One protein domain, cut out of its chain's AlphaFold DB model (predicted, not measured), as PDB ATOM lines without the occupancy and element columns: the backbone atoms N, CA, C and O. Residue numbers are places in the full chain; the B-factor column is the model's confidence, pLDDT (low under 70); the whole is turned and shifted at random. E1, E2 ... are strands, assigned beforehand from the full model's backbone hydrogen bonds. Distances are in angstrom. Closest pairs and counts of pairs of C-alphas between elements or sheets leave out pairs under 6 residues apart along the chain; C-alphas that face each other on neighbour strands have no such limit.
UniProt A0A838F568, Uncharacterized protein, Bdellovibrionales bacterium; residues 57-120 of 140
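Overview. This is residues 57 to 120 of the 140 residues of an uncharacterized protein of Bdellovibrionales bacterium (UniProt A0A838F568). This is a slender rod of long strands: two narrow antiparallel ribbons run lengthwise, the hairpin of E2 and E3 and a second ribbon built on E1, the longest strand. In that second ribbon E5 pairs with one part of E1 and short E4 with another, in the order E4, E1, E5. The 64 printed residues hold five named strands, E1 to E5 along the chain, and no named helix; the class is all strand. The whole is loose, with a radius of gyration of the C-alphas of 15.4 A, and spans 53 by 20 by 13 A.

Arrangement. Begin with E1, residues 59 to 71, the inner strand of its sheet. Its residues 59 to 65 pair antiparallel with edge strand E5, residues 113 to 119, where N 61 and O 117 are within hydrogen-bond range at 2.9 A. Its residues 68 to 71 pair antiparallel with the other edge strand, E4, residues 106 to 109; look at N 71 and O 106, 3.0 A. The hairpin joins E2, residues 73 to 84, to E3, residues 87 to 97, at 166 degrees between directions, with N 80 and O 91 at 2.8 A. The closest C-alphas of E1 and E3 are those of Leu 71 and Asn 96, 5.8 A; E1 and E2 meet only through their link. E2 and E4 are only just apart, closest 8.3 A.

Along the chain. Find C-alpha 59 at (27.297, 79.774, 31.571); from there E1 runs 35.3 A to C-alpha 71 at (0.599, 85.105, 9.102). E2 measures 32.7 A, E3 32.3 A, E4 9.7 A and E5 18.3 A, ending at (27.436, 77.216, 27.120).

Size, cuts and confidence. The farthest C-alphas, Tyr 57 and Ser 101, are 53.8 A apart. The printed part has no cut and no long link. Look for pLDDT under 70 at residues 67 to 73, 75 and 97 to 112.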
ATOM      1  N   TYR A  57      32.720  76.861  35.149       79.12
ATOM      2  CA  TYR A  57      32.953  75.863  34.088       79.12
ATOM      3  C   TYR A  57      32.027  76.037  32.867       79.12
ATOM      4  O   TYR A  57      31.985  75.194  31.972       79.12
ATOM      5  N   GLY A  58      31.247  77.116  32.837       80.50
ATOM      6  CA  GLY A  58      30.313  77.435  31.769       80.50
ATOM      7  C   GLY A  58      29.355  78.550  32.166       80.50
ATOM      8  O   GLY A  58      29.490  79.178  33.219       80.50
ATOM      9  N   SER A  59      28.355  78.795  31.324       83.81
ATOM     10  CA  SER A  59      27.297  79.774  31.571       83.81
ATOM     11  C   SER A  59      25.926  79.245  31.162       83.81
ATOM     12  O   SER A  59      25.768  78.578  30.142       83.81
ATOM     13  N   ILE A  60      24.910  79.595  31.946       84.62
ATOM     14  CA  ILE A  60      23.503  79.472  31.579       84.62
ATOM     15  C   ILE A  60      23.074  80.785  30.931       84.62
ATOM     16  O   ILE A  60      23.011  81.830  31.585       84.62
ATOM     17  N   VAL A  61      22.758  80.724  29.642       85.38
ATOM     18  CA  VAL A  61      22.308  81.872  28.854       85.38
ATOM     19  C   VAL A  61      20.806  81.757  28.631       85.38
ATOM     20  O   VAL A  61      20.317  80.721  28.188       85.38
ATOM     21  N   LYS A  62      20.064  82.825  28.932       86.19
ATOM     22  CA  LYS A  62      18.643  82.955  28.599       86.19
ATOM     23  C   LYS A  62      18.480  83.894  27.420       86.19
ATOM     24  O   LYS A  62      18.827  85.076  27.510       86.19
ATOM     25  N   ILE A  63      17.906  83.385  26.341       83.94
ATOM     26  CA  ILE A  63      17.658  84.140  25.117       83.94
ATOM     27  C   ILE A  63      16.156  84.277  24.957       83.94
ATOM     28  O   ILE A  63      15.428  83.290  24.972       83.94
ATOM     29  N   LYS A  64      15.712  85.524  24.844       82.88
ATOM     30  CA  LYS A  64      14.345  85.877  24.500       82.88
ATOM     31  C   LYS A  64      14.260  85.977  22.987       82.88
ATOM     32  O   LYS A  64      15.004  86.772  22.410       82.88
ATOM     33  N   VAL A  65      13.358  85.220  22.378       77.88
ATOM     34  CA  VAL A  65      13.076  85.329  20.946       77.88
ATOM     35  C   VAL A  65      11.647  85.780  20.721       77.88
ATOM     36  O   VAL A  65      10.717  85.294  21.362       77.88
ATOM     37  N   SER A  66      11.516  86.752  19.827       73.88
ATOM     38  CA  SER A  66      10.263  87.289  19.328       73.88
ATOM     39  C   SER A  66      10.208  87.006  17.833       73.88
ATOM     40  O   SER A  66      11.054  87.467  17.064       73.88
ATOM     41  N   LEU A  67       9.213  86.239  17.415       69.75
ATOM     42  CA  LEU A  67       8.940  86.014  16.004       69.75
ATOM     43  C   LEU A  67       7.950  87.098  15.571       69.75
ATOM     44  O   LEU A  67       6.763  87.026  15.857       69.75
ATOM     45  N   ASN A  68       8.435  88.158  14.937       64.62
ATOM     46  CA  ASN A  68       7.543  89.183  14.402       64.62
ATOM     47  C   ASN A  68       7.211  88.803  12.958       64.62
ATOM     48  O   ASN A  68       8.106  88.637  12.127       64.62
ATOM     49  N   GLY A  69       5.929  88.615  12.656       63.78
ATOM     50  CA  GLY A  69       5.500  88.231  11.317       63.78
ATOM     51  C   GLY A  69       3.999  88.374  11.111       63.78
ATOM     52  O   GLY A  69       3.214  88.304  12.059       63.78
ATOM     53  N   CYS A  70       3.613  88.578   9.856       65.56
ATOM     54  CA  CYS A  70       2.219  88.542   9.437       65.56
ATOM     55  C   CYS A  70       1.936  87.171   8.829       65.56
ATOM     56  O   CYS A  70       2.644  86.719   7.929       65.56
ATOM     57  N   LEU A  71       0.946  86.491   9.392       68.25
ATOM     58  CA  LEU A  71       0.599  85.105   9.102       68.25
ATOM     59  C   LEU A  71      -0.917  84.936   9.194       68.25
ATOM     60  O   LEU A  71      -1.592  85.710   9.873       68.25
ATOM     61  N   ASP A  72      -1.449  83.937   8.500       67.62
ATOM     62  CA  ASP A  72      -2.883  83.649   8.541       67.62
ATOM     63  C   ASP A  72      -3.231  82.910   9.832       67.62
ATOM     64  O   ASP A  72      -4.153  83.279  10.555       67.62
ATOM     65  N   THR A  73      -2.479  81.853  10.148       69.31
ATOM     66  CA  THR A  73      -2.643  81.073  11.378       69.31
ATOM     67  C   THR A  73      -1.301  80.505  11.830       69.31
ATOM     68  O   THR A  73      -0.517  79.999  11.029       69.31
ATOM     69  N   LEU A  74      -1.020  80.568  13.136       72.81
ATOM     70  CA  LEU A  74       0.182  79.966  13.710       72.81
ATOM     71  C   LEU A  74      -0.047  78.467  13.927       72.81
ATOM     72  O   LEU A  74      -0.823  78.083  14.800       72.81
ATOM     73  N   GLY A  75       0.662  77.627  13.174       69.69
ATOM     74  CA  GLY A  75       0.632  76.172  13.358       69.69
ATOM     75  C   GLY A  75       1.494  75.678  14.519       69.69
ATOM     76  O   GLY A  75       1.278  74.585  15.034       69.69
ATOM     77  N   GLY A  76       2.468  76.483  14.943       73.25
ATOM     78  CA  GLY A  76       3.395  76.163  16.022       73.25
ATOM     79  C   GLY A  76       4.748  76.841  15.833       73.25
ATOM     80  O   GLY A  76       4.972  77.554  14.854       73.25
ATOM     81  N   HIS A  77       5.653  76.614  16.777       77.00
ATOM     82  CA  HIS A  77       7.038  77.072  16.717       77.00
ATOM     83  C   HIS A  77       7.970  76.006  17.290       77.00
ATOM     84  O   HIS A  77       7.538  75.121  18.028       77.00
ATOM     85  N   PHE A  78       9.245  76.081  16.926       75.88
ATOM     86  CA  PHE A  78      10.284  75.212  17.453       75.88
ATOM     87  C   PHE A  78      11.595  75.976  17.625       75.88
ATOM     88  O   PHE A  78      11.903  76.912  16.881       75.88
ATOM     89  N   SER A  79      12.391  75.519  18.585       77.88
ATOM     90  CA  SER A  79      13.733  76.013  18.852       77.88
ATOM     91  C   SER A  79      14.718  74.844  18.925       77.88
ATOM     92  O   SER A  79      14.387  73.742  19.365       77.88
ATOM     93  N   SER A  80      15.941  75.040  18.430       77.06
ATOM     94  CA  SER A  80      17.002  74.030  18.485       77.06
ATOM     95  C   SER A  80      18.355  74.685  18.701       77.06
ATOM     96  O   SER A  80      18.723  75.617  17.991       77.06
ATOM     97  N   PHE A  81      19.115  74.176  19.666       78.62
ATOM     98  CA  PHE A  81      20.480  74.612  19.928       78.62
ATOM     99  C   PHE A  81      21.470  73.499  19.595       78.62
ATOM    100  O   PHE A  81      21.295  72.356  20.022       78.62
ATOM    101  N   LYS A  82      22.531  73.838  18.861       77.88
ATOM    102  CA  LYS A  82      23.642  72.935  18.550       77.88
ATOM    103  C   LYS A  82      24.965  73.684  18.604       77.88
ATOM    104  O   LYS A  82      25.026  74.869  18.305       77.88
ATOM    105  N   ILE A  83      26.039  72.977  18.940       75.81
ATOM    106  CA  ILE A  83      27.400  73.507  18.830       75.81
ATOM    107  C   ILE A  83      27.968  73.040  17.490       75.81
ATOM    108  O   ILE A  83      28.033  71.840  17.231       75.81
ATOM    109  N   VAL A  84      28.367  73.982  16.637       74.62
ATOM    110  CA  VAL A  84      28.948  73.722  15.314       74.62
ATOM    111  C   VAL A  84      30.285  74.450  15.238       74.62
ATOM    112  O   VAL A  84      30.334  75.667  15.394       74.62
ATOM    113  N   ASN A  85      31.380  73.716  15.027       76.25
ATOM    114  CA  ASN A  85      32.738  74.277  14.928       76.25
ATOM    115  C   ASN A  85      33.107  75.208  16.105       76.25
ATOM    116  O   ASN A  85      33.655  76.289  15.906       76.25
ATOM    117  N   GLY A  86      32.742  74.819  17.332       70.69
ATOM    118  CA  GLY A  86      32.999  75.610  18.543       70.69
ATOM    119  C   GLY A  86      32.085  76.826  18.738       70.69
ATOM    120  O   GLY A  86      32.208  77.518  19.744       70.69
ATOM    121  N   LYS A  87      31.140  77.081  17.825       72.81
ATOM    122  CA  LYS A  87      30.147  78.155  17.939       72.81
ATOM    123  C   LYS A  87      28.788  77.591  18.340       72.81
ATOM    124  O   LYS A  87      28.338  76.586  17.793       72.81
ATOM    125  N   GLY A  88      28.123  78.244  19.289       75.00
ATOM    126  CA  GLY A  88      26.737  77.939  19.631       75.00
ATOM    127  C   GLY A  88      25.793  78.487  18.563       75.00
ATOM    128  O   GLY A  88      25.741  79.694  18.352       75.00
ATOM    129  N   VAL A  89      25.049  77.608  17.901       79.25
ATOM    130  CA  VAL A  89      24.047  77.954  16.893       79.25
ATOM    131  C   VAL A  89      22.672  77.664  17.462       79.25
ATOM    132  O   VAL A  89      22.368  76.538  17.856       79.25
ATOM    133  N   LEU A  90      21.839  78.695  17.493       76.75
ATOM    134  CA  LEU A  90      20.467  78.619  17.955       76.75
ATOM    135  C   LEU A  90      19.538  78.918  16.779       76.75
ATOM    136  O   LEU A  90      19.542  80.024  16.244       76.75
ATOM    137  N   ALA A  91      18.771  77.913  16.375       76.56
ATOM    138  CA  ALA A  91      17.780  78.004  15.320       76.56
ATOM    139  C   ALA A  91      16.384  78.143  15.930       76.56
ATOM    140  O   ALA A  91      16.034  77.413  16.858       76.56
ATOM    141  N   PHE A  92      15.588  79.045  15.365       74.50
ATOM    142  CA  PHE A  92      14.171  79.197  15.670       74.50
ATOM    143  C   PHE A  92      13.376  79.177  14.380       74.50
ATOM    144  O   PHE A  92      13.781  79.792  13.394       74.50
ATOM    145  N   GLY A  93      12.238  78.496  14.408       72.38
ATOM    146  CA  GLY A  93      11.294  78.467  13.306       72.38
ATOM    147  C   GLY A  93       9.862  78.555  13.812       72.38
ATOM    148  O   GLY A  93       9.547  78.111  14.916       72.38
ATOM    149  N   ALA A  94       8.990  79.121  12.985       72.12
ATOM    150  CA  ALA A  94       7.547  79.093  13.171       72.12
ATOM    151  C   ALA A  94       6.884  78.539  11.914       72.12
ATOM    152  O   ALA A  94       7.385  78.723  10.805       72.12
ATOM    153  N   ILE A  95       5.756  77.862  12.101       71.19
ATOM    154  CA  ILE A  95       4.944  77.328  11.011       71.19
ATOM    155  C   ILE A  95       3.787  78.295  10.780       71.19
ATOM    156  O   ILE A  95       2.949  78.490  11.664       71.19
ATOM    157  N   ASN A  96       3.742  78.881   9.587       70.69
ATOM    158  CA  ASN A  96       2.581  79.616   9.102       70.69
ATOM    159  C   ASN A  96       1.664  78.642   8.353       70.69
ATOM    160  O   ASN A  96       2.081  78.041   7.366       70.69
ATOM    161  N   ILE A  97       0.432  78.484   8.828       67.62
ATOM    162  CA  ILE A  97      -0.619  77.770   8.108       67.62
ATOM    163  C   ILE A  97      -1.351  78.813   7.270       67.62
ATOM    164  O   ILE A  97      -2.140  79.591   7.805       67.62
ATOM    165  N   ALA A  98      -1.063  78.832   5.969       65.44
ATOM    166  CA  ALA A  98      -1.787  79.654   5.010       65.44
ATOM    167  C   ALA A  98      -3.149  79.013   4.708       65.44
ATOM    168  O   ALA A  98      -3.237  77.802   4.501       65.44
ATOM    169  N   ASN A  99      -4.210  79.817   4.683       61.22
ATOM    170  CA  ASN A  99      -5.514  79.375   4.194       61.22
ATOM    171  C   ASN A  99      -5.736  80.021   2.825       61.22
ATOM    172  O   ASN A  99      -5.703  81.242   2.718       61.22
ATOM    173  N   GLU A 100      -6.006  79.223   1.791       58.12
ATOM    174  CA  GLU A 100      -6.246  79.706   0.421       58.12
ATOM    175  C   GLU A 100      -7.352  80.776   0.337       58.12
ATOM    176  O   GLU A 100      -7.346  81.632  -0.551       58.12
ATOM    177  N   SER A 101      -8.303  80.755   1.278       57.94
ATOM    178  CA  SER A 101      -9.387  81.739   1.373       57.94
ATOM    179  C   SER A 101      -9.022  83.014   2.146       57.94
ATOM    180  O   SER A 101      -9.807  83.969   2.157       57.94
ATOM    181  N   SER A 102      -7.849  83.056   2.785       55.25
ATOM    182  CA  SER A 102      -7.414  84.187   3.595       55.25
ATOM    183  C   SER A 102      -7.108  85.392   2.710       55.25
ATOM    184  O   SER A 102      -6.263  85.361   1.816       55.25
ATOM    185  N   ARG A 103      -7.840  86.485   2.940       52.16
ATOM    186  CA  ARG A 103      -7.657  87.756   2.221       52.16
ATOM    187  C   ARG A 103      -6.720  88.717   2.953       52.16
ATOM    188  O   ARG A 103      -6.375  89.751   2.390       52.16
ATOM    189  N   VAL A 104      -6.363  88.411   4.204       55.38
ATOM    190  CA  VAL A 104      -5.635  89.309   5.107       55.38
ATOM    191  C   VAL A 104      -4.718  88.488   6.014       55.38
ATOM    192  O   VAL A 104      -5.204  87.740   6.856       55.38
ATOM    193  N   ALA A 105      -3.405  88.688   5.891       56.38
ATOM    194  CA  ALA A 105      -2.446  88.208   6.880       56.38
ATOM    195  C   ALA A 105      -2.521  89.110   8.120       56.38
ATOM    196  O   ALA A 105      -2.329  90.326   8.022       56.38
ATOM    197  N   MET A 106      -2.801  88.536   9.290       57.47
ATOM    198  CA  MET A 106      -2.775  89.281  10.547       57.47
ATOM    199  C   MET A 106      -1.351  89.294  11.096       57.47
ATOM    200  O   MET A 106      -0.667  88.274  11.136       57.47
ATOM    201  N   CYS A 107      -0.874  90.462  11.511       63.09
ATOM    202  CA  CYS A 107       0.430  90.568  12.150       63.09
ATOM    203  C   CYS A 107       0.287  90.216  13.624       63.09
ATOM    204  O   CYS A 107      -0.360  90.933  14.388       63.09
ATOM    205  N   TYR A 108       0.882  89.093  14.011       57.59
ATOM    206  CA  TYR A 108       0.863  88.631  15.386       57.59
ATOM    207  C   TYR A 108       2.163  89.034  16.070       57.59
ATOM    208  O   TYR A 108       3.257  88.806  15.551       57.59
ATOM    209  N   ALA A 109       2.043  89.577  17.280       57.91
ATOM    210  CA  ALA A 109       3.123  89.486  18.248       57.91
ATOM    211  C   ALA A 109       3.162  88.025  18.715       57.91
ATOM    212  O   ALA A 109       2.419  87.638  19.622       57.91
ATOM    213  N   LEU A 110       3.938  87.186  18.022       61.09
ATOM    214  CA  LEU A 110       4.031  85.769  18.358       61.09
ATOM    215  C   LEU A 110       4.615  85.587  19.766       61.09
ATOM    216  O   LEU A 110       5.331  86.464  20.264       61.09
ATOM    217  N   PRO A 111       4.296  84.460  20.429       60.12
ATOM    218  CA  PRO A 111       4.721  84.195  21.792       60.12
ATOM    219  C   PRO A 111       6.228  84.370  21.965       60.12
ATOM    220  O   PRO A 111       7.041  83.912  21.165       60.12
ATOM    221  N   VAL A 112       6.573  85.041  23.058       67.19
ATOM    222  CA  VAL A 112       7.948  85.179  23.505       67.19
ATOM    223  C   VAL A 112       8.403  83.841  24.073       67.19
ATOM    224  O   VAL A 112       7.918  83.426  25.126       67.19
ATOM    225  N   GLU A 113       9.374  83.207  23.426       73.69
ATOM    226  CA  GLU A 113      10.023  82.016  23.970       73.69
ATOM    227  C   GLU A 113      11.304  82.418  24.709       73.69
ATOM    228  O   GLU A 113      12.096  83.242  24.233       73.69
ATOM    229  N   ILE A 114      11.503  81.853  25.903       79.38
ATOM    230  CA  ILE A 114      12.761  81.971  26.641       79.38
ATOM    231  C   ILE A 114      13.490  80.642  26.522       79.38
ATOM    232  O   ILE A 114      13.176  79.686  27.231       79.38
ATOM    233  N   VAL A 115      14.512  80.608  25.674       80.94
ATOM    234  CA  VAL A 115      15.374  79.435  25.549       80.94
ATOM    235  C   VAL A 115      16.524  79.554  26.531       80.94
ATOM    236  O   VAL A 115      17.199  80.584  26.612       80.94
ATOM    237  N   THR A 116      16.724  78.490  27.303       82.31
ATOM    238  CA  THR A 116      17.838  78.370  28.243       82.31
ATOM    239  C   THR A 116      18.886  77.450  27.641       82.31
ATOM    240  O   THR A 116      18.594  76.303  27.318       82.31
ATOM    241  N   ILE A 117      20.106  77.956  27.494       81.94
ATOM    242  CA  ILE A 117      21.210  77.256  26.841       81.94
ATOM    243  C   ILE A 117      22.363  77.124  27.818       81.94
ATOM    244  O   ILE A 117      22.710  78.081  28.512       81.94
ATOM    245  N   HIS A 118      22.966  75.939  27.843       80.44
ATOM    246  CA  HIS A 118      24.215  75.714  28.548       80.44
ATOM    247  C   HIS A 118      25.391  75.905  27.589       80.44
ATOM    248  O   HIS A 118      25.518  75.192  26.594       80.44
ATOM    249  N   VAL A 119      26.238  76.885  27.890       79.50
ATOM    250  CA  VAL A 119      27.436  77.216  27.120       79.50
ATOM    251  C   VAL A 119      28.652  76.709  27.902       79.50
ATOM    252  O   VAL A 119      28.933  77.255  28.969       79.50
ATOM    253  N   PRO A 120      29.362  75.667  27.427       71.12
ATOM    254  CA  PRO A 120      30.414  74.988  28.190       71.12
ATOM    255  C   PRO A 120      31.789  75.673  28.066       71.12
ATOM    256  O   PRO A 120      32.814  74.999  28.023       71.12
TER     257      PRO A 120